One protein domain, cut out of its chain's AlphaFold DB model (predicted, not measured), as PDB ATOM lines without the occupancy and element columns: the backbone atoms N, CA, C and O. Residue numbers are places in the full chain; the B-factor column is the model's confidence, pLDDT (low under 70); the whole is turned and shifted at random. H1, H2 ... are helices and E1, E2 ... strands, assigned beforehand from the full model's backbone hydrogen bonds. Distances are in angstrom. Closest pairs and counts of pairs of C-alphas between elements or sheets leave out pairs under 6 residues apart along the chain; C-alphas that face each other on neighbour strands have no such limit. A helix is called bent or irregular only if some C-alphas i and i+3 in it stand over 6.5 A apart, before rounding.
ATOM      1  N   GLN A   2      -6.483 -34.581  11.765       75.44
ATOM      2  CA  GLN A   2      -7.703 -33.962  12.332       75.44
ATOM      3  C   GLN A   2      -7.706 -32.431  12.578       75.44
ATOM      4  O   GLN A   2      -8.593 -31.759  12.069       75.44
ATOM      5  N   LEU A   3      -6.729 -31.849  13.289       80.94
ATOM      6  CA  LEU A   3      -6.654 -30.391  13.511       80.94
ATOM      7  C   LEU A   3      -6.493 -29.563  12.211       80.94
ATOM      8  O   LEU A   3      -7.126 -28.526  12.053       80.94
ATOM      9  N   TRP A   4      -5.692 -30.041  11.253       81.69
ATOM     10  CA  TRP A   4      -5.576 -29.466   9.902       81.69
ATOM     11  C   TRP A   4      -6.877 -29.635   9.112       81.69
ATOM     12  O   TRP A   4      -7.308 -28.729   8.405       81.69
ATOM     13  N   ASP A   5      -7.540 -30.780   9.277       79.88
ATOM     14  CA  ASP A   5      -8.825 -31.056   8.635       79.88
ATOM     15  C   ASP A   5      -9.952 -30.147   9.181       79.88
ATOM     16  O   ASP A   5     -10.904 -29.841   8.460       79.88
ATOM     17  N   ILE A   6      -9.826 -29.658  10.418       84.56
ATOM     18  CA  ILE A   6     -10.673 -28.602  10.991       84.56
ATOM     19  C   ILE A   6     -10.300 -27.236  10.409       84.56
ATOM     20  O   ILE A   6     -11.159 -26.585   9.820       84.56
ATOM     21  N   PHE A   7      -9.025 -26.839  10.488       86.50
ATOM     22  CA  PHE A   7      -8.533 -25.545   9.996       86.50
ATOM     23  C   PHE A   7      -8.946 -25.272   8.539       86.50
ATOM     24  O   PHE A   7      -9.594 -24.273   8.243       86.50
ATOM     25  N   VAL A   8      -8.668 -26.219   7.637       84.88
ATOM     26  CA  VAL A   8      -9.003 -26.123   6.202       84.88
ATOM     27  C   VAL A   8     -10.514 -26.251   5.936       84.88
ATOM     28  O   VAL A   8     -11.010 -25.834   4.884       84.88
ATOM     29  N   GLY A   9     -11.263 -26.822   6.883       83.44
ATOM     30  CA  GLY A   9     -12.725 -26.825   6.861       83.44
ATOM     31  C   GLY A   9     -13.297 -25.426   7.097       83.44
ATOM     32  O   GLY A   9     -14.126 -24.979   6.309       83.44
ATOM     33  N   ILE A  10     -12.815 -24.732   8.134       86.81
ATOM     34  CA  ILE A  10     -13.304 -23.409   8.566       86.81
ATOM     35  C   ILE A  10     -12.784 -22.278   7.665       86.81
ATOM     36  O   ILE A  10     -13.517 -21.327   7.408       86.81
ATOM     37  N   ASP A  11     -11.566 -22.386   7.120       87.19
ATOM     38  CA  ASP A  11     -11.007 -21.420   6.159       87.19
ATOM     39  C   ASP A  11     -11.703 -21.522   4.784       87.19
ATOM     40  O   ASP A  11     -11.128 -21.942   3.776       87.19
ATOM     41  N   HIS A  12     -12.987 -21.170   4.730       83.06
ATOM     42  CA  HIS A  12     -13.824 -21.257   3.534       83.06
ATOM     43  C   HIS A  12     -13.248 -20.456   2.357       83.06
ATOM     44  O   HIS A  12     -13.337 -20.906   1.211       83.06
ATOM     45  N   ASN A  13     -12.618 -19.314   2.654       83.56
ATOM     46  CA  ASN A  13     -12.037 -18.383   1.686       83.56
ATOM     47  C   ASN A  13     -10.691 -18.852   1.109       83.56
ATOM     48  O   ASN A  13     -10.215 -18.255   0.147       83.56
ATOM     49  N   LEU A  14     -10.085 -19.904   1.676       84.88
ATOM     50  CA  LEU A  14      -8.721 -20.339   1.367       84.88
ATOM     51  C   LEU A  14      -7.701 -19.201   1.581       84.88
ATOM     52  O   LEU A  14      -6.808 -18.984   0.760       84.88
ATOM     53  N   ALA A  15      -7.860 -18.464   2.679       85.81
ATOM     54  CA  ALA A  15      -7.019 -17.348   3.102       85.81
ATOM     55  C   ALA A  15      -5.749 -17.790   3.853       85.81
ATOM     56  O   ALA A  15      -4.847 -16.978   4.039       85.81
ATOM     57  N   GLY A  16      -5.650 -19.060   4.268       83.38
ATOM     58  CA  GLY A  16      -4.496 -19.604   5.001       83.38
ATOM     59  C   GLY A  16      -4.379 -19.121   6.453       83.38
ATOM     60  O   GLY A  16      -3.397 -19.463   7.120       83.38
ATOM     61  N   SER A  17      -5.381 -18.374   6.919       87.62
ATOM     62  CA  SER A  17      -5.600 -17.847   8.267       87.62
ATOM     63  C   SER A  17      -7.079 -18.005   8.658       87.62
ATOM     64  O   SER A  17      -7.939 -18.250   7.808       87.62
ATOM     65  N   LEU A  18      -7.384 -17.885   9.951       88.00
ATOM     66  CA  LEU A  18      -8.734 -17.887  10.515       88.00
ATOM     67  C   LEU A  18      -8.980 -16.602  11.308       88.00
ATOM     68  O   LEU A  18      -8.115 -16.160  12.061       88.00
ATOM     69  N   MET A  19     -10.187 -16.047  11.193       84.56
ATOM     70  CA  MET A  19     -10.637 -14.919  12.013       84.56
ATOM     71  C   MET A  19     -11.052 -15.414  13.406       84.56
ATOM     72  O   MET A  19     -12.130 -15.989  13.560       84.56
ATOM     73  N   VAL A  20     -10.232 -15.168  14.427       81.00
ATOM     74  CA  VAL A  20     -10.515 -15.548  15.817       81.00
ATOM     75  C   VAL A  20     -10.881 -14.313  16.633       81.00
ATOM     76  O   VAL A  20     -10.033 -13.631  17.203       81.00
ATOM     77  N   LYS A  21     -12.185 -14.037  16.717       78.38
ATOM     78  CA  LYS A  21     -12.762 -13.051  17.643       78.38
ATOM     79  C   LYS A  21     -13.699 -13.776  18.598       78.38
ATOM     80  O   LYS A  21     -14.481 -14.615  18.163       78.38
ATOM     81  N   LEU A  22     -13.643 -13.441  19.888       65.19
ATOM     82  CA  LEU A  22     -14.446 -14.085  20.944       65.19
ATOM     83  C   LEU A  22     -15.963 -14.058  20.678       65.19
ATOM     84  O   LEU A  22     -16.676 -14.918  21.175       65.19
ATOM     85  N   GLU A  23     -16.441 -13.102  19.880       66.81
ATOM     86  CA  GLU A  23     -17.850 -12.946  19.492       66.81
ATOM     87  C   GLU A  23     -18.258 -13.777  18.256       66.81
ATOM     88  O   GLU A  23     -19.436 -13.810  17.911       66.81
ATOM     89  N   THR A  24     -17.307 -14.409  17.554       68.56
ATOM     90  CA  THR A  24     -17.549 -15.129  16.283       68.56
ATOM     91  C   THR A  24     -16.789 -16.455  16.160       68.56
ATOM     92  O   THR A  24     -16.711 -17.013  15.069       68.56
ATOM     93  N   ALA A  25     -16.178 -16.953  17.239       78.19
ATOM     94  CA  ALA A  25     -15.330 -18.149  17.212       78.19
ATOM     95  C   ALA A  25     -16.060 -19.452  17.606       78.19
ATOM     96  O   ALA A  25     -15.406 -20.479  17.791       78.19
ATOM     97  N   ASP A  26     -17.394 -19.433  17.706       81.69
ATOM     98  CA  ASP A  26     -18.210 -20.610  18.044       81.69
ATOM     99  C   ASP A  26     -18.002 -21.769  17.053       81.69
ATOM    100  O   ASP A  26     -17.793 -22.901  17.485       81.69
ATOM    101  N   ASP A  27     -17.941 -21.490  15.743       83.06
ATOM    102  CA  ASP A  27     -17.681 -22.504  14.705       83.06
ATOM    103  C   ASP A  27     -16.318 -23.197  14.896       83.06
ATOM    104  O   ASP A  27     -16.190 -24.410  14.705       83.06
ATOM    105  N   LEU A  28     -15.293 -22.444  15.315       86.69
ATOM    106  CA  LEU A  28     -13.978 -22.993  15.653       86.69
ATOM    107  C   LEU A  28     -14.036 -23.786  16.964       86.69
ATOM    108  O   LEU A  28     -13.454 -24.866  17.047       86.69
ATOM    109  N   CYS A  29     -14.761 -23.292  17.967       88.94
ATOM    110  CA  CYS A  29     -14.926 -23.962  19.252       88.94
ATOM    111  C   CYS A  29     -15.620 -25.325  19.108       88.94
ATOM    112  O   CYS A  29     -15.085 -26.337  19.561       88.94
ATOM    113  N   ASP A  30     -16.759 -25.388  18.415       88.38
ATOM    114  CA  ASP A  30     -17.505 -26.635  18.219       88.38
ATOM    115  C   ASP A  30     -16.753 -27.618  17.305       88.38
ATOM    116  O   ASP A  30     -16.736 -28.824  17.576       88.38
ATOM    117  N   ALA A  31     -16.035 -27.134  16.284       86.75
ATOM    118  CA  ALA A  31     -15.183 -27.987  15.457       86.75
ATOM    119  C   ALA A  31     -13.985 -28.570  16.236       86.75
ATOM    120  O   ALA A  31     -13.666 -29.750  16.077       86.75
ATOM    121  N   LEU A  32     -13.344 -27.792  17.115       87.75
ATOM    122  CA  LEU A  32     -12.278 -28.280  18.003       87.75
ATOM    123  C   LEU A  32     -12.816 -29.209  19.107       87.75
ATOM    124  O   LEU A  32     -12.153 -30.185  19.482       87.75
ATOM    125  N   ALA A  33     -14.036 -28.971  19.595       88.19
ATOM    126  CA  ALA A  33     -14.722 -29.841  20.548       88.19
ATOM    127  C   ALA A  33     -15.089 -31.208  19.936       88.19
ATOM    128  O   ALA A  33     -15.188 -32.191  20.667       88.19
ATOM    129  N   ALA A  34     -15.197 -31.322  18.607       86.69
ATOM    130  CA  ALA A  34     -15.382 -32.605  17.922       86.69
ATOM    131  C   ALA A  34     -14.152 -33.541  17.985       86.69
ATOM    132  O   ALA A  34     -14.271 -34.726  17.666       86.69
ATOM    133  N   ILE A  35     -12.973 -33.040  18.390       84.31
ATOM    134  CA  ILE A  35     -11.727 -33.828  18.513       84.31
ATOM    135  C   ILE A  35     -11.057 -33.732  19.897       84.31
ATOM    136  O   ILE A  35      -9.945 -34.228  20.080       84.31
ATOM    137  N   SER A  36     -11.709 -33.092  20.869       86.44
ATOM    138  CA  SER A  36     -11.190 -32.888  22.228       86.44
ATOM    139  C   SER A  36     -12.335 -32.792  23.249       86.44
ATOM    140  O   SER A  36     -13.430 -33.283  22.995       86.44
ATOM    141  N   SER A  37     -12.105 -32.204  24.428       87.62
ATOM    142  CA  SER A  37     -13.195 -31.797  25.322       87.62
ATOM    143  C   SER A  37     -13.602 -30.353  25.030       87.62
ATOM    144  O   SER A  37     -12.751 -29.520  24.717       87.62
ATOM    145  N   ARG A  38     -14.891 -30.025  25.196       88.31
ATOM    146  CA  ARG A  38     -15.388 -28.657  24.974       88.31
ATOM    147  C   ARG A  38     -14.603 -27.620  25.788       88.31
ATOM    148  O   ARG A  38     -14.167 -26.627  25.230       88.31
ATOM    149  N   ASN A  39     -14.301 -27.910  27.053       86.44
ATOM    150  CA  ASN A  39     -13.506 -27.032  27.918       86.44
ATOM    151  C   ASN A  39     -12.087 -26.749  27.373       86.44
ATOM    152  O   ASN A  39     -11.563 -25.662  27.592       86.44
ATOM    153  N   HIS A  40     -11.449 -27.711  26.692       83.81
ATOM    154  CA  HIS A  40     -10.133 -27.515  26.066       83.81
ATOM    155  C   HIS A  40     -10.252 -26.726  24.756       83.81
ATOM    156  O   HIS A  40      -9.424 -25.856  24.502       83.81
ATOM    157  N   ALA A  41     -11.308 -26.953  23.968       87.44
ATOM    158  CA  ALA A  41     -11.618 -26.130  22.800       87.44
ATOM    159  C   ALA A  41     -11.901 -24.663  23.179       87.44
ATOM    160  O   ALA A  41     -11.304 -23.760  22.597       87.44
ATOM    161  N   GLU A  42     -12.724 -24.423  24.206       88.88
ATOM    162  CA  GLU A  42     -13.021 -23.091  24.754       88.88
ATOM    163  C   GLU A  42     -11.749 -22.399  25.282       88.88
ATOM    164  O   GLU A  42     -11.527 -21.220  24.998       88.88
ATOM    165  N   ALA A  43     -10.869 -23.134  25.977       87.38
ATOM    166  CA  ALA A  43      -9.567 -22.625  26.412       87.38
ATOM    167  C   ALA A  43      -8.652 -22.262  25.228       87.38
ATOM    168  O   ALA A  43      -8.095 -21.165  25.209       87.38
ATOM    169  N   CYS A  44      -8.549 -23.125  24.210       87.19
ATOM    170  CA  CYS A  44      -7.730 -22.871  23.022       87.19
ATOM    171  C   CYS A  44      -8.238 -21.672  22.211       87.19
ATOM    172  O   CYS A  44      -7.450 -20.809  21.831       87.19
ATOM    173  N   VAL A  45      -9.550 -21.576  21.973       89.69
ATOM    174  CA  VAL A  45     -10.162 -20.436  21.269       89.69
ATOM    175  C   VAL A  45      -9.918 -19.135  22.028       89.69
ATOM    176  O   VAL A  45      -9.544 -18.132  21.419       89.69
ATOM    177  N   LYS A  46     -10.053 -19.151  23.359       87.81
ATOM    178  CA  LYS A  46      -9.746 -17.986  24.190       87.81
ATOM    179  C   LYS A  46      -8.263 -17.601  24.114       87.81
ATOM    180  O   LYS A  46      -7.956 -16.433  23.905       87.81
ATOM    181  N   ALA A  47      -7.351 -18.563  24.252       86.94
ATOM    182  CA  ALA A  47      -5.910 -18.316  24.204       86.94
ATOM    183  C   ALA A  47      -5.419 -17.864  22.812       86.94
ATOM    184  O   ALA A  47      -4.436 -17.133  22.725       86.94
ATOM    185  N   LEU A  48      -6.114 -18.235  21.730       87.00
ATOM    186  CA  LEU A  48      -5.904 -17.659  20.397       87.00
ATOM    187  C   LEU A  48      -6.410 -16.214  20.320       87.00
ATOM    188  O   LEU A  48      -5.673 -15.341  19.873       87.00
ATOM    189  N   ALA A  49      -7.616 -15.932  20.821       86.25
ATOM    190  CA  ALA A  49      -8.167 -14.575  20.867       86.25
ATOM    191  C   ALA A  49      -7.348 -13.602  21.749       86.25
ATOM    192  O   ALA A  49      -7.407 -12.396  21.538       86.25
ATOM    193  N   GLU A  50      -6.576 -14.108  22.718       84.38
ATOM    194  CA  GLU A  50      -5.604 -13.338  23.517       84.38
ATOM    195  C   GLU A  50      -4.220 -13.185  22.834       84.38
ATOM    196  O   GLU A  50      -3.377 -12.440  23.337       84.38
ATOM    197  N   ARG A  51      -3.965 -13.875  21.708       80.69
ATOM    198  CA  ARG A  51      -2.683 -13.871  20.967       80.69
ATOM    199  C   ARG A  51      -2.720 -13.155  19.612       80.69
ATOM    200  O   ARG A  51      -1.673 -12.674  19.184       80.69
ATOM    201  N   VAL A  52      -3.865 -13.133  18.926       83.31
ATOM    202  CA  VAL A  52      -4.025 -12.434  17.635       83.31
ATOM    203  C   VAL A  52      -3.809 -10.924  17.778       83.31
ATOM    204  O   VAL A  52      -4.075 -10.348  18.833       83.31
ATOM    205  N   ASP A  53      -3.321 -10.279  16.716       75.31
ATOM    206  CA  ASP A  53      -3.152  -8.821  16.676       75.31
ATOM    207  C   ASP A  53      -4.465  -8.090  16.313       75.31
ATOM    208  O   ASP A  53      -5.536  -8.696  16.249       75.31
ATOM    209  N   ASP A  54      -4.393  -6.777  16.058       73.44
ATOM    210  CA  ASP A  54      -5.550  -5.934  15.713       73.44
ATOM    211  C   ASP A  54      -6.350  -6.422  14.478       73.44
ATOM    212  O   ASP A  54      -7.502  -6.013  14.290       73.44
ATOM    213  N   SER A  55      -5.791  -7.300  13.633       76.81
ATOM    214  CA  SER A  55      -6.542  -7.960  12.553       76.81
ATOM    215  C   SER A  55      -7.567  -8.970  13.091       76.81
ATOM    216  O   SER A  55      -8.702  -9.042  12.603       76.81
ATOM    217  N   GLY A  56      -7.201  -9.710  14.139       80.81
ATOM    218  CA  GLY A  56      -7.902 -10.899  14.608       80.81
ATOM    219  C   GLY A  56      -7.626 -12.165  13.783       80.81
ATOM    220  O   GLY A  56      -8.387 -13.120  13.916       80.81
ATOM    221  N   GLU A  57      -6.606 -12.186  12.920       86.25
ATOM    222  CA  GLU A  57      -6.205 -13.379  12.159       86.25
ATOM    223  C   GLU A  57      -5.187 -14.242  12.930       86.25
ATOM    224  O   GLU A  57      -4.207 -13.722  13.458       86.25
ATOM    225  N   CYS A  58      -5.378 -15.567  12.941       87.00
ATOM    226  CA  CYS A  58      -4.350 -16.547  13.326       87.00
ATOM    227  C   CYS A  58      -4.082 -17.532  12.180       87.00
ATOM    228  O   CYS A  58      -4.993 -17.841  11.408       87.00
ATOM    229  N   ASP A  59      -2.875 -18.088  12.075       85.62
ATOM    230  CA  ASP A  59      -2.585 -19.177  11.134       85.62
ATOM    231  C   ASP A  59      -2.546 -20.566  11.809       85.62
ATOM    232  O   ASP A  59      -2.886 -20.737  12.984       85.62
ATOM    233  N   PHE A  60      -2.226 -21.612  11.040       84.94
ATOM    234  CA  PHE A  60      -2.229 -22.984  11.551       84.94
ATOM    235  C   PHE A  60      -1.086 -23.281  12.535       84.94
ATOM    236  O   PHE A  60      -1.232 -24.164  13.379       84.94
ATOM    237  N   ALA A  61       0.038 -22.566  12.454       77.00
ATOM    238  CA  ALA A  61       1.123 -22.666  13.422       77.00
ATOM    239  C   ALA A  61       0.730 -22.030  14.766       77.00
ATOM    240  O   ALA A  61       1.047 -22.607  15.803       77.00
ATOM    241  N   ASP A  62      -0.026 -20.925  14.759       82.44
ATOM    242  CA  ASP A  62      -0.596 -20.337  15.983       82.44
ATOM    243  C   ASP A  62      -1.579 -21.303  16.655       82.44
ATOM    244  O   ASP A  62      -1.476 -21.572  17.857       82.44
ATOM    245  N   LEU A  63      -2.497 -21.881  15.864       85.94
ATOM    246  CA  LEU A  63      -3.443 -22.900  16.328       85.94
ATOM    247  C   LEU A  63      -2.713 -24.123  16.901       85.94
ATOM    248  O   LEU A  63      -3.086 -24.602  17.967       85.94
ATOM    249  N   LEU A  64      -1.664 -24.614  16.233       82.88
ATOM    250  CA  LEU A  64      -0.838 -25.718  16.729       82.88
ATOM    251  C   LEU A  64      -0.116 -25.384  18.039       82.88
ATOM    252  O   LEU A  64      -0.054 -26.235  18.926       82.88
ATOM    253  N   ASP A  65       0.428 -24.172  18.171       78.88
ATOM    254  CA  ASP A  65       1.169 -23.770  19.365       78.88
ATOM    255  C   ASP A  65       0.265 -23.701  20.598       78.88
ATOM    256  O   ASP A  65       0.599 -24.280  21.631       78.88
ATOM    257  N   VAL A  66      -0.915 -23.084  20.465       84.31
ATOM    258  CA  VAL A  66      -1.924 -23.050  21.533       84.31
ATOM    259  C   VAL A  66      -2.449 -24.455  21.846       84.31
ATOM    260  O   VAL A  66      -2.526 -24.844  23.011       84.31
ATOM    261  N   TRP A  67      -2.765 -25.247  20.818       84.69
ATOM    262  CA  TRP A  67      -3.333 -26.589  20.973       84.69
ATOM    263  C   TRP A  67      -2.390 -27.576  21.670       84.69
ATOM    264  O   TRP A  67      -2.845 -28.419  22.441       84.69
ATOM    265  N   GLU A  68      -1.076 -27.493  21.430       77.06
ATOM    266  CA  GLU A  68      -0.112 -28.292  22.195       77.06
ATOM    267  C   GLU A  68       0.272 -27.652  23.543       77.06
ATOM    268  O   GLU A  68       0.627 -28.401  24.451       77.06
ATOM    269  N   SER A  69       0.165 -26.325  23.735       72.69
ATOM    270  CA  SER A  69       0.412 -25.705  25.053       72.69
ATOM    271  C   SER A  69      -0.705 -25.965  26.067       72.69
ATOM    272  O   SER A  69      -0.426 -26.112  27.253       72.69
ATOM    273  N   GLU A  70      -1.955 -26.072  25.609       69.06
ATOM    274  CA  GLU A  70      -3.128 -26.390  26.443       69.06
ATOM    275  C   GLU A  70      -3.303 -27.900  26.705       69.06
ATOM    276  O   GLU A  70      -4.229 -28.326  27.405       69.06
ATOM    277  N   LYS A  71      -2.422 -28.748  26.159       63.00
ATOM    278  CA  LYS A  71      -2.343 -30.169  26.520       63.00
ATOM    279  C   LYS A  71      -1.432 -30.369  27.721       63.00
ATOM    280  O   LYS A  71      -0.349 -29.798  27.816       63.00
ATOM    281  N   GLN A  72      -1.822 -31.281  28.610       48.97
ATOM    282  CA  GLN A  72      -0.948 -31.700  29.706       48.97
ATOM    283  C   GLN A  72       0.344 -32.345  29.152       48.97
ATOM    284  O   GLN A  72       0.273 -33.149  28.216       48.97
ATOM    285  N   PRO A  73       1.528 -32.026  29.713       44.56
ATOM    286  CA  PRO A  73       2.826 -32.180  29.035       44.56
ATOM    287  C   PRO A  73       3.348 -33.623  28.855       44.56
ATOM    288  O   PRO A  73       4.455 -33.820  28.349       44.56
ATOM    289  N   ASP A  74       2.586 -34.646  29.243       34.97
ATOM    290  CA  ASP A  74       3.093 -36.014  29.433       34.97
ATOM    291  C   ASP A  74       3.167 -36.888  28.159       34.97
ATOM    292  O   ASP A  74       3.699 -37.999  28.214       34.97
ATOM    293  N   GLN A  75       2.677 -36.432  26.994       41.03
ATOM    294  CA  GLN A  75       2.547 -37.283  25.787       41.03
ATOM    295  C   GLN A  75       3.506 -36.980  24.612       41.03
ATOM    296  O   GLN A  75       3.385 -37.583  23.545       41.03
ATOM    297  N   LEU A  76       4.527 -36.135  24.787       41.31
ATOM    298  CA  LEU A  76       5.458 -35.725  23.711       41.31
ATOM    299  C   LEU A  76       6.540 -36.767  23.302       41.31
ATOM    300  O   LEU A  76       7.600 -36.407  22.786       41.31
ATOM    301  N   TRP A  77       6.300 -38.074  23.478       37.69
ATOM    302  CA  TRP A  77       7.336 -39.118  23.346       37.69
ATOM    303  C   TRP A  77       7.049 -40.226  22.321       37.69
ATOM    304  O   TRP A  77       6.713 -41.354  22.673       37.69
ATOM    305  N   GLN A  78       7.341 -39.958  21.040       38.28
ATOM    306  CA  GLN A  78       7.669 -41.005  20.051       38.28
ATOM    307  C   GLN A  78       8.589 -40.460  18.937       38.28
ATOM    308  O   GLN A  78       8.164 -40.032  17.865       38.28
ATOM    309  N   PHE A  79       9.895 -40.432  19.226       39.12
ATOM    310  CA  PHE A  79      10.877 -39.594  18.516       39.12
ATOM    311  C   PHE A  79      11.445 -40.178  17.201       39.12
ATOM    312  O   PHE A  79      11.693 -39.432  16.253       39.12
ATOM    313  N   ARG A  80      11.704 -41.495  17.126       33.09
ATOM    314  CA  ARG A  80      12.674 -42.056  16.149       33.09
ATOM    315  C   ARG A  80      12.082 -42.494  14.803       33.09
ATOM    316  O   ARG A  80      12.762 -42.373  13.788       33.09
ATOM    317  N   SER A  81      10.834 -42.957  14.765       32.34
ATOM    318  CA  SER A  81      10.088 -43.232  13.523       32.34
ATOM    319  C   SER A  81       9.591 -41.931  12.880       32.34
ATOM    320  O   SER A  81       9.779 -41.702  11.682       32.34
ATOM    321  N   SER A  82       9.016 -41.059  13.706       35.22
ATOM    322  CA  SER A  82       8.258 -39.854  13.349       35.22
ATOM    323  C   SER A  82       9.082 -38.711  12.751       35.22
ATOM    324  O   SER A  82       8.506 -37.730  12.285       35.22
ATOM    325  N   LEU A  83      10.419 -38.762  12.784       36.00
ATOM    326  CA  LEU A  83      11.267 -37.742  12.145       36.00
ATOM    327  C   LEU A  83      11.500 -38.064  10.675       36.00
ATOM    328  O   LEU A  83      11.216 -37.229   9.821       36.00
ATOM    329  N   ARG A  84      11.898 -39.307  10.383       35.12
ATOM    330  CA  ARG A  84      12.045 -39.791   9.009       35.12
ATOM    331  C   ARG A  84      10.694 -39.787   8.289       35.12
ATOM    332  O   ARG A  84      10.592 -39.195   7.230       35.12
ATOM    333  N   HIS A  85       9.645 -40.336   8.906       36.25
ATOM    334  CA  HIS A  85       8.311 -40.367   8.295       36.25
ATOM    335  C   HIS A  85       7.577 -39.023   8.364       36.25
ATOM    336  O   HIS A  85       6.864 -38.694   7.432       36.25
ATOM    337  N   GLY A  86       7.743 -38.213   9.415       38.28
ATOM    338  CA  GLY A  86       7.039 -36.926   9.502       38.28
ATOM    339  C   GLY A  86       7.495 -35.939   8.427       38.28
ATOM    340  O   GLY A  86       6.666 -35.361   7.734       38.28
ATOM    341  N   LEU A  87       8.814 -35.794   8.243       39.09
ATOM    342  CA  LEU A  87       9.350 -34.943   7.183       39.09
ATOM    343  C   LEU A  87       9.178 -35.594   5.805       39.09
ATOM    344  O   LEU A  87       8.696 -34.921   4.904       39.09
ATOM    345  N   SER A  88       9.464 -36.891   5.624       37.66
ATOM    346  CA  SER A  88       9.231 -37.525   4.317       37.66
ATOM    347  C   SER A  88       7.757 -37.513   3.906       37.66
ATOM    348  O   SER A  88       7.495 -37.196   2.759       37.66
ATOM    349  N   ASN A  89       6.786 -37.745   4.792       39.53
ATOM    350  CA  ASN A  89       5.375 -37.744   4.390       39.53
ATOM    351  C   ASN A  89       4.844 -36.326   4.099       39.53
ATOM    352  O   ASN A  89       3.966 -36.182   3.256       39.53
ATOM    353  N   LEU A  90       5.368 -35.280   4.752       42.91
ATOM    354  CA  LEU A  90       5.021 -33.888   4.421       42.91
ATOM    355  C   LEU A  90       5.721 -33.380   3.149       42.91
ATOM    356  O   LEU A  90       5.173 -32.523   2.462       42.91
ATOM    357  N   LEU A  91       6.930 -33.867   2.839       43.91
ATOM    358  CA  LEU A  91       7.816 -33.247   1.842       43.91
ATOM    359  C   LEU A  91       8.082 -34.129   0.617       43.91
ATOM    360  O   LEU A  91       8.002 -33.627  -0.503       43.91
ATOM    361  N   ALA A  92       8.335 -35.429   0.789       36.47
ATOM    362  CA  ALA A  92       8.289 -36.402  -0.304       36.47
ATOM    363  C   ALA A  92       6.813 -36.751  -0.548       36.47
ATOM    364  O   ALA A  92       6.295 -37.718   0.007       36.47
ATOM    365  N   GLY A  93       6.156 -35.862  -1.307       38.53
ATOM    366  CA  GLY A  93       4.705 -35.662  -1.382       38.53
ATOM    367  C   GLY A  93       3.872 -36.905  -1.086       38.53
ATOM    368  O   GLY A  93       3.926 -37.870  -1.846       38.53
ATOM    369  N   ALA A  94       3.125 -36.852   0.025       36.25
ATOM    370  CA  ALA A  94       2.364 -37.971   0.563       36.25
ATOM    371  C   ALA A  94       1.657 -38.775  -0.535       36.25
ATOM    372  O   ALA A  94       0.761 -38.263  -1.211       36.25
ATOM    373  N   GLY A  95       2.014 -40.060  -0.653       38.53
ATOM    374  CA  GLY A  95       1.166 -41.027  -1.344       38.53
ATOM    375  C   GLY A  95      -0.229 -40.927  -0.737       38.53
ATOM    376  O   GLY A  95      -0.370 -41.091   0.477       38.53
ATOM    377  N   ILE A  96      -1.208 -40.543  -1.561       38.19
ATOM    378  CA  ILE A  96      -2.501 -40.020  -1.106       38.19
ATOM    379  C   ILE A  96      -3.155 -41.045  -0.179       38.19
ATOM    380  O   ILE A  96      -3.613 -42.095  -0.626       38.19
ATOM    381  N   THR A  97      -3.190 -40.744   1.120       45.12
ATOM    382  CA  THR A  97      -3.890 -41.581   2.094       45.12
ATOM    383  C   THR A  97      -5.384 -41.540   1.791       45.12
ATOM    384  O   THR A  97      -5.891 -40.535   1.289       45.12
ATOM    385  N   GLU A  98      -6.131 -42.596   2.108       42.78
ATOM    386  CA  GLU A  98      -7.571 -42.647   1.802       42.78
ATOM    387  C   GLU A  98      -8.348 -41.481   2.447       42.78
ATOM    388  O   GLU A  98      -9.285 -40.948   1.855       42.78
ATOM    389  N   ALA A  99      -7.878 -40.991   3.601       43.12
ATOM    390  CA  ALA A  99      -8.384 -39.785   4.257       43.12
ATOM    391  C   ALA A  99      -8.055 -38.469   3.513       43.12
ATOM    392  O   ALA A  99      -8.856 -37.541   3.545       43.12
ATOM    393  N   ALA A 100      -6.915 -38.374   2.819       48.59
ATOM    394  CA  ALA A 100      -6.628 -37.245   1.928       48.59
ATOM    395  C   ALA A 100      -7.426 -37.345   0.611       48.59
ATOM    396  O   ALA A 100      -7.863 -36.331   0.069       48.59
ATOM    397  N   SER A 101      -7.659 -38.568   0.122       50.94
ATOM    398  CA  SER A 101      -8.397 -38.848  -1.117       50.94
ATOM    399  C   SER A 101      -9.820 -38.276  -1.100       50.94
ATOM    400  O   SER A 101     -10.252 -37.673  -2.080       50.94
ATOM    401  N   SER A 102     -10.533 -38.389   0.028       56.03
ATOM    402  CA  SER A 102     -11.934 -37.955   0.149       56.03
ATOM    403  C   SER A 102     -12.140 -36.435   0.088       56.03
ATOM    404  O   SER A 102     -13.184 -35.987  -0.386       56.03
ATOM    405  N   ARG A 103     -11.154 -35.633   0.516       63.41
ATOM    406  CA  ARG A 103     -11.230 -34.157   0.541       63.41
ATOM    407  C   ARG A 103     -10.651 -33.469  -0.694       63.41
ATOM    408  O   ARG A 103     -10.987 -32.320  -0.968       63.41
ATOM    409  N   VAL A 104      -9.829 -34.157  -1.489       68.00
ATOM    410  CA  VAL A 104      -9.309 -33.619  -2.759       68.00
ATOM    411  C   VAL A 104     -10.426 -33.171  -3.730       68.00
ATOM    412  O   VAL A 104     -10.272 -32.101  -4.321       68.00
ATOM    413  N   PRO A 105     -11.559 -33.888  -3.899       74.25
ATOM    414  CA  PRO A 105     -12.699 -33.410  -4.688       74.25
ATOM    415  C   PRO A 105     -13.321 -32.109  -4.162       74.25
ATOM    416  O   PRO A 105     -13.593 -31.209  -4.954       74.25
ATOM    417  N   GLU A 106     -13.502 -31.979  -2.844       79.12
ATOM    418  CA  GLU A 106     -14.037 -30.765  -2.209       79.12
ATOM    419  C   GLU A 106     -13.099 -29.572  -2.434       79.12
ATOM    420  O   GLU A 106     -13.530 -28.515  -2.893       79.12
ATOM    421  N   MET A 107     -11.797 -29.768  -2.199       76.00
ATOM    422  CA  MET A 107     -10.783 -28.734  -2.398       76.00
ATOM    423  C   MET A 107     -10.699 -28.293  -3.866       76.00
ATOM    424  O   MET A 107     -10.700 -27.097  -4.148       76.00
ATOM    425  N   ARG A 108     -10.730 -29.233  -4.825       78.31
ATOM    426  CA  ARG A 108     -10.841 -28.907  -6.261       78.31
ATOM    427  C   ARG A 108     -12.094 -28.082  -6.553       78.31
ATOM    428  O   ARG A 108     -11.999 -27.081  -7.253       78.31
ATOM    429  N   ALA A 109     -13.248 -28.472  -6.009       81.81
ATOM    430  CA  ALA A 109     -14.508 -27.765  -6.218       81.81
ATOM    431  C   ALA A 109     -14.527 -26.364  -5.580       81.81
ATOM    432  O   ALA A 109     -15.250 -25.497  -6.067       81.81
ATOM    433  N   ARG A 110     -13.749 -26.128  -4.515       82.94
ATOM    434  CA  ARG A 110     -13.529 -24.803  -3.907       82.94
ATOM    435  C   ARG A 110     -12.611 -23.946  -4.779       82.94
ATOM    436  O   ARG A 110     -13.026 -22.868  -5.191       82.94
ATOM    437  N   CYS A 111     -11.436 -24.455  -5.152       83.06
ATOM    438  CA  CYS A 111     -10.495 -23.763  -6.039       83.06
ATOM    439  C   CYS A 111     -11.105 -23.414  -7.407       83.06
ATOM    440  O   CYS A 111     -10.874 -22.324  -7.915       83.06
ATOM    441  N   ALA A 112     -11.939 -24.291  -7.978       81.69
ATOM    442  CA  ALA A 112     -12.618 -24.070  -9.260       81.69
ATOM    443  C   ALA A 112     -13.694 -22.960  -9.242       81.69
ATOM    444  O   ALA A 112     -14.285 -22.674 -10.281       81.69
ATOM    445  N   ARG A 113     -13.972 -22.343  -8.082       84.25
ATOM    446  CA  ARG A 113     -14.849 -21.163  -7.950       84.25
ATOM    447  C   ARG A 113     -14.078 -19.849  -7.775       84.25
ATOM    448  O   ARG A 113     -14.706 -18.799  -7.678       84.25
ATOM    449  N   LEU A 114     -12.747 -19.898  -7.712       83.75
ATOM    450  CA  LEU A 114     -11.883 -18.722  -7.604       83.75
ATOM    451  C   LEU A 114     -11.501 -18.196  -8.997       83.75
ATOM    452  O   LEU A 114     -11.392 -18.964  -9.951       83.75
ATOM    453  N   SER A 115     -11.240 -16.891  -9.111       84.81
ATOM    454  CA  SER A 115     -10.492 -16.339 -10.249       84.81
ATOM    455  C   SER A 115      -9.021 -16.764 -10.179       84.81
ATOM    456  O   SER A 115      -8.523 -17.035  -9.087       84.81
ATOM    457  N   ASP A 116      -8.282 -16.726 -11.295       76.25
ATOM    458  CA  ASP A 116      -6.829 -16.997 -11.303       76.25
ATOM    459  C   ASP A 116      -6.068 -16.162 -10.256       76.25
ATOM    460  O   ASP A 116      -5.190 -16.667  -9.558       76.25
ATOM    461  N   SER A 117      -6.451 -14.891 -10.092       76.12
ATOM    462  CA  SER A 117      -5.877 -13.979  -9.097       76.12
ATOM    463  C   SER A 117      -6.149 -14.405  -7.651       76.12
ATOM    464  O   SER A 117      -5.248 -14.336  -6.815       76.12
ATOM    465  N   ALA A 118      -7.364 -14.869  -7.348       79.31
ATOM    466  CA  ALA A 118      -7.716 -15.370  -6.023       79.31
ATOM    467  C   ALA A 118      -7.082 -16.745  -5.763       79.31
ATOM    468  O   ALA A 118      -6.549 -16.973  -4.684       79.31
ATOM    469  N   LEU A 119      -7.034 -17.626  -6.767       79.19
ATOM    470  CA  LEU A 119      -6.364 -18.924  -6.685       79.19
ATOM    471  C   LEU A 119      -4.856 -18.775  -6.428       79.19
ATOM    472  O   LEU A 119      -4.302 -19.492  -5.596       79.19
ATOM    473  N   ALA A 120      -4.196 -17.817  -7.087       72.56
ATOM    474  CA  ALA A 120      -2.795 -17.486  -6.835       72.56
ATOM    475  C   ALA A 120      -2.575 -16.914  -5.421       72.56
ATOM    476  O   ALA A 120      -1.599 -17.277  -4.759       72.56
ATOM    477  N   ALA A 121      -3.491 -16.073  -4.926       76.75
ATOM    478  CA  ALA A 121      -3.452 -15.557  -3.558       76.75
ATOM    479  C   ALA A 121      -3.627 -16.679  -2.516       76.75
ATOM    480  O   ALA A 121      -2.793 -16.807  -1.620       76.75
ATOM    481  N   SER A 122      -4.627 -17.550  -2.678       81.00
ATOM    482  CA  SER A 122      -4.852 -18.720  -1.820       81.00
ATOM    483  C   SER A 122      -3.685 -19.708  -1.850       81.00
ATOM    484  O   SER A 122      -3.277 -20.227  -0.812       81.00
ATOM    485  N   ALA A 123      -3.072 -19.929  -3.017       77.00
ATOM    486  CA  ALA A 123      -1.858 -20.730  -3.128       77.00
ATOM    487  C   ALA A 123      -0.688 -20.099  -2.352       77.00
ATOM    488  O   ALA A 123       0.003 -20.798  -1.610       77.00
ATOM    489  N   ALA A 124      -0.483 -18.783  -2.475       71.69
ATOM    490  CA  ALA A 124       0.545 -18.050  -1.735       71.69
ATOM    491  C   ALA A 124       0.292 -18.028  -0.215       71.69
ATOM    492  O   ALA A 124       1.250 -18.045   0.561       71.69
ATOM    493  N   ALA A 125      -0.974 -18.037   0.204       79.50
ATOM    494  CA  ALA A 125      -1.381 -18.147   1.596       79.50
ATOM    495  C   ALA A 125      -1.087 -19.537   2.177       79.50
ATOM    496  O   ALA A 125      -0.300 -19.645   3.113       79.50
ATOM    497  N   TYR A 126      -1.599 -20.612   1.567       78.38
ATOM    498  CA  TYR A 126      -1.357 -21.988   2.031       78.38
ATOM    499  C   TYR A 126       0.129 -22.370   2.000       78.38
ATOM    500  O   TYR A 126       0.593 -23.158   2.823       78.38
ATOM    501  N   GLN A 127       0.906 -21.768   1.095       70.56
ATOM    502  CA  GLN A 127       2.368 -21.823   1.110       70.56
ATOM    503  C   GLN A 127       2.970 -21.204   2.379       70.56
ATOM    504  O   GLN A 127       3.845 -21.821   2.983       70.56
ATOM    505  N   ARG A 128       2.506 -20.023   2.813       73.06
ATOM    506  CA  ARG A 128       2.929 -19.404   4.082       73.06
ATOM    507  C   ARG A 128       2.549 -20.293   5.268       73.06
ATOM    508  O   ARG A 128       3.420 -20.604   6.077       73.06
ATOM    509  N   THR A 129       1.304 -20.765   5.320       75.25
ATOM    510  CA  THR A 129       0.810 -21.671   6.368       75.25
ATOM    511  C   THR A 129       1.672 -22.937   6.457       75.25
ATOM    512  O   THR A 129       2.081 -23.331   7.549       75.25
ATOM    513  N   LEU A 130       2.041 -23.542   5.319       72.69
ATOM    514  CA  LEU A 130       2.953 -24.693   5.259       72.69
ATOM    515  C   LEU A 130       4.364 -24.352   5.771       72.69
ATOM    516  O   LEU A 130       4.915 -25.109   6.568       72.69
ATOM    517  N   VAL A 131       4.947 -23.223   5.348       66.88
ATOM    518  CA  VAL A 131       6.282 -22.776   5.794       66.88
ATOM    519  C   VAL A 131       6.329 -22.595   7.309       66.88
ATOM    520  O   VAL A 131       7.258 -23.087   7.957       66.88
ATOM    521  N   LEU A 132       5.324 -21.935   7.882       69.69
ATOM    522  CA  LEU A 132       5.246 -21.671   9.318       69.69
ATOM    523  C   LEU A 132       4.972 -22.961  10.105       69.69
ATOM    524  O   LEU A 132       5.685 -23.240  11.065       69.69
ATOM    525  N   THR A 133       4.082 -23.830   9.617       69.31
ATOM    526  CA  THR A 133       3.824 -25.162  10.201       69.31
ATOM    527  C   THR A 133       5.073 -26.051  10.211       69.31
ATOM    528  O   THR A 133       5.390 -26.680  11.222       69.31
ATOM    529  N   CYS A 134       5.824 -26.103   9.105       64.56
ATOM    530  CA  CYS A 134       7.081 -26.851   9.028       64.56
ATOM    531  C   CYS A 134       8.159 -26.260   9.949       64.56
ATOM    532  O   CYS A 134       8.880 -27.018  10.603       64.56
ATOM    533  N   SER A 135       8.237 -24.930  10.040       64.00
ATOM    534  CA  SER A 135       9.165 -24.234  10.937       64.00
ATOM    535  C   SER A 135       8.838 -24.532  12.403       64.00
ATOM    536  O   SER A 135       9.705 -25.022  13.123       64.00
ATOM    537  N   TRP A 136       7.578 -24.361  12.818       70.69
ATOM    538  CA  TRP A 136       7.083 -24.676  14.162       70.69
ATOM    539  C   TRP A 136       7.325 -26.143  14.538       70.69
ATOM    540  O   TRP A 136       7.908 -26.428  15.585       70.69
ATOM    541  N   HIS A 137       6.995 -27.092  13.653       62.03
ATOM    542  CA  HIS A 137       7.272 -28.510  13.894       62.03
ATOM    543  C   HIS A 137       8.763 -28.776  14.133       62.03
ATOM    544  O   HIS A 137       9.113 -29.598  14.978       62.03
ATOM    545  N   CYS A 138       9.658 -28.109  13.409       59.91
ATOM    546  CA  CYS A 138      11.093 -28.237  13.633       59.91
ATOM    547  C   CYS A 138      11.566 -27.509  14.899       59.91
ATOM    548  O   CYS A 138      12.420 -28.048  15.601       59.91
ATOM    549  N   GLU A 139      10.994 -26.357  15.249       62.00
ATOM    550  CA  GLU A 139      11.276 -25.653  16.504       62.00
ATOM    551  C   GLU A 139      10.897 -26.497  17.724       62.00
ATOM    552  O   GLU A 139      11.740 -26.707  18.594       62.00
ATOM    553  N   GLN A 140       9.688 -27.064  17.757       63.88
ATOM    554  CA  GLN A 140       9.235 -27.958  18.829       63.88
ATOM    555  C   GLN A 140      10.144 -29.189  18.961       63.88
ATOM    556  O   GLN A 140      10.505 -29.613  20.060       63.88
ATOM    557  N   ARG A 141      10.611 -29.739  17.834       57.53
ATOM    558  CA  ARG A 141      11.564 -30.864  17.818       57.53
ATOM    559  C   ARG A 141      12.956 -30.468  18.294       57.53
ATOM    560  O   ARG A 141      13.618 -31.293  18.921       57.53
ATOM    561  N   LEU A 142      13.394 -29.238  18.027       55.47
ATOM    562  CA  LEU A 142      14.638 -28.686  18.560       55.47
ATOM    563  C   LEU A 142      14.532 -28.453  20.066       55.47
ATOM    564  O   LEU A 142      15.447 -28.842  20.782       55.47
ATOM    565  N   GLN A 143      13.416 -27.907  20.558       61.16
ATOM    566  CA  GLN A 143      13.158 -27.766  21.993       61.16
ATOM    567  C   GLN A 143      13.165 -29.137  22.685       61.16
ATOM    568  O   GLN A 143      13.968 -29.361  23.589       61.16
ATOM    569  N   ALA A 144      12.371 -30.097  22.200       61.31
ATOM    570  CA  ALA A 144      12.343 -31.460  22.729       61.31
ATOM    571  C   ALA A 144      13.731 -32.129  22.697       61.31
ATOM    572  O   ALA A 144      14.148 -32.739  23.682       61.31
ATOM    573  N   PHE A 145      14.492 -31.970  21.606       55.00
ATOM    574  CA  PHE A 145      15.856 -32.491  21.511       55.00
ATOM    575  C   PHE A 145      16.808 -31.827  22.521       55.00
ATOM    576  O   PHE A 145      17.552 -32.526  23.210       55.00
ATOM    577  N   LEU A 146      16.751 -30.504  22.677       53.66
ATOM    578  CA  LEU A 146      17.556 -29.750  23.644       53.66
ATOM    579  C   LEU A 146      17.206 -30.066  25.100       53.66
ATOM    580  O   LEU A 146      18.073 -29.976  25.968       53.66
ATOM    581  N   LEU A 147      15.967 -30.474  25.366       63.34
ATOM    582  CA  LEU A 147      15.520 -30.937  26.677       63.34
ATOM    583  C   LEU A 147      15.945 -32.389  26.968       63.34
ATOM    584  O   LEU A 147      16.040 -32.763  28.140       63.34
ATOM    585  N   THR A 148      16.305 -33.203  25.960       58.47
ATOM    586  CA  THR A 148      16.886 -34.535  26.223       58.47
ATOM    587  C   THR A 148      18.206 -34.423  26.989       58.47
ATOM    588  O   THR A 148      19.089 -33.621  26.665       58.47
ATOM    589  N   LYS A 149      18.355 -35.232  28.045       49.91
ATOM    590  CA  LYS A 149      19.568 -35.269  28.874       49.91
ATOM    591  C   LYS A 149      20.715 -35.901  28.081       49.91
ATOM    592  O   LYS A 149      20.685 -37.090  27.782       49.91
ATOM    593  N   GLY A 150      21.728 -35.098  27.772       62.84
ATOM    594  CA  GLY A 150      22.942 -35.490  27.059       62.84
ATOM    595  C   GLY A 150      24.032 -34.440  27.273       62.84
ATOM    596  O   GLY A 150      23.737 -33.337  27.741       62.84
TER     597      GLY A 150
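AT A GLANCE: This is residues 2 to 150 of the 383 residues of the protein "Hypothetical protein" of Symbiodinium pilosum (UniProt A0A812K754). A long helix, H7, makes the longest axis, and a cluster of the four shorter helices H1 to H4 with a tiny two-strand sheet, E1 and E2, packs on a part of it through H4. On another side of H7 follow H5 and H6, one after the other, held only loosely: neither touches a helix, and a long link leads from H4 to H5. The printed part has 149 residues with seven named helices and two named strands, in the order H1 E1 H2 H3 E2 H4 H5 H6 H7; the sheet, E1 - E2, is antiparallel and the class is mostly helix. The whole is compact, with a radius of gyration of the C-alphas of 16.5 A and spans of 54 by 39 by 27 A.

HOW THE PARTS SIT: H1, residues 2 to 10, touches H2, residues 26 to 33, at a shallow tilt of 15 degrees, opposite ways; the closest C-alphas, of Ile 6 and Ala 31, are 6.4 A apart. E1, residues 17 to 19, and E2, residues 57 to 59, are antiparallel neighbours at 145 degrees, with N 18 and O 58 at 2.8 A and N 58 and O 18 at 2.9 A, within hydrogen-bond range. H2 touches H3, residues 38 to 49, at a steep tilt of 51 degrees, with the closest C-alphas, of Leu 32 and Ala 41, 5.3 A apart. H3, with residues 44 to 48 alone, touches H4, residues 60 to 69, at a steep tilt of 55 degrees; the closest C-alphas are those of Cys 44 and Val 66, 6.0 A apart. H7, residues 116 to 147, touches H4 with residues 129 to 136 alone, at a shallow tilt of 29 degrees, the same way; the closest C-alphas, of Ala 61 and Thr 133, are 4.9 A apart. H5, residues 81 to 91, and H7 are near each other, with 9 pairs of C-alphas within 10 A. H6, residues 98 to 111, and H1 are near each other, with 8 such pairs. H6 and H7 are close but not clearly touching, with the closest C-alphas, of Cys 111 and Leu 119, 6.4 A apart. Every O i to N i+4 pair is within hydrogen-bond range in H1, H2, H3, H4, H5 and H7, and 7 of 10 are in H6.

IN THESE COORDINATES: H1 begins at C-alpha 2, (-7.703, -33.962, 12.332). H3 is 16.3 A long, H4 14.0 A and H5 15.5 A; H5 is neither bent nor irregular, but only just: C-alphas 81 and 84 are 6.0 A apart. H6, 20.7 A long, is only just irregular: C-alphas 102 and 105 are 6.7 A apart. H7, 46.2 A long, runs from C-alpha 116, (-6.829, -16.997, -11.303), to C-alpha 147, (15.520, -30.937, 26.677).

THE WHOLE: The two C-alphas farthest apart, of Ser 115 and Gly 150, are 53.6 A apart. The printed part has no cut, and its one long link, of 11 residues, is H4 to H5. The mean pLDDT of the printed part is 70.0; 57 residues are under 70, namely 22 to 24, 70 to 104, 131 to 135 and 137 to 150.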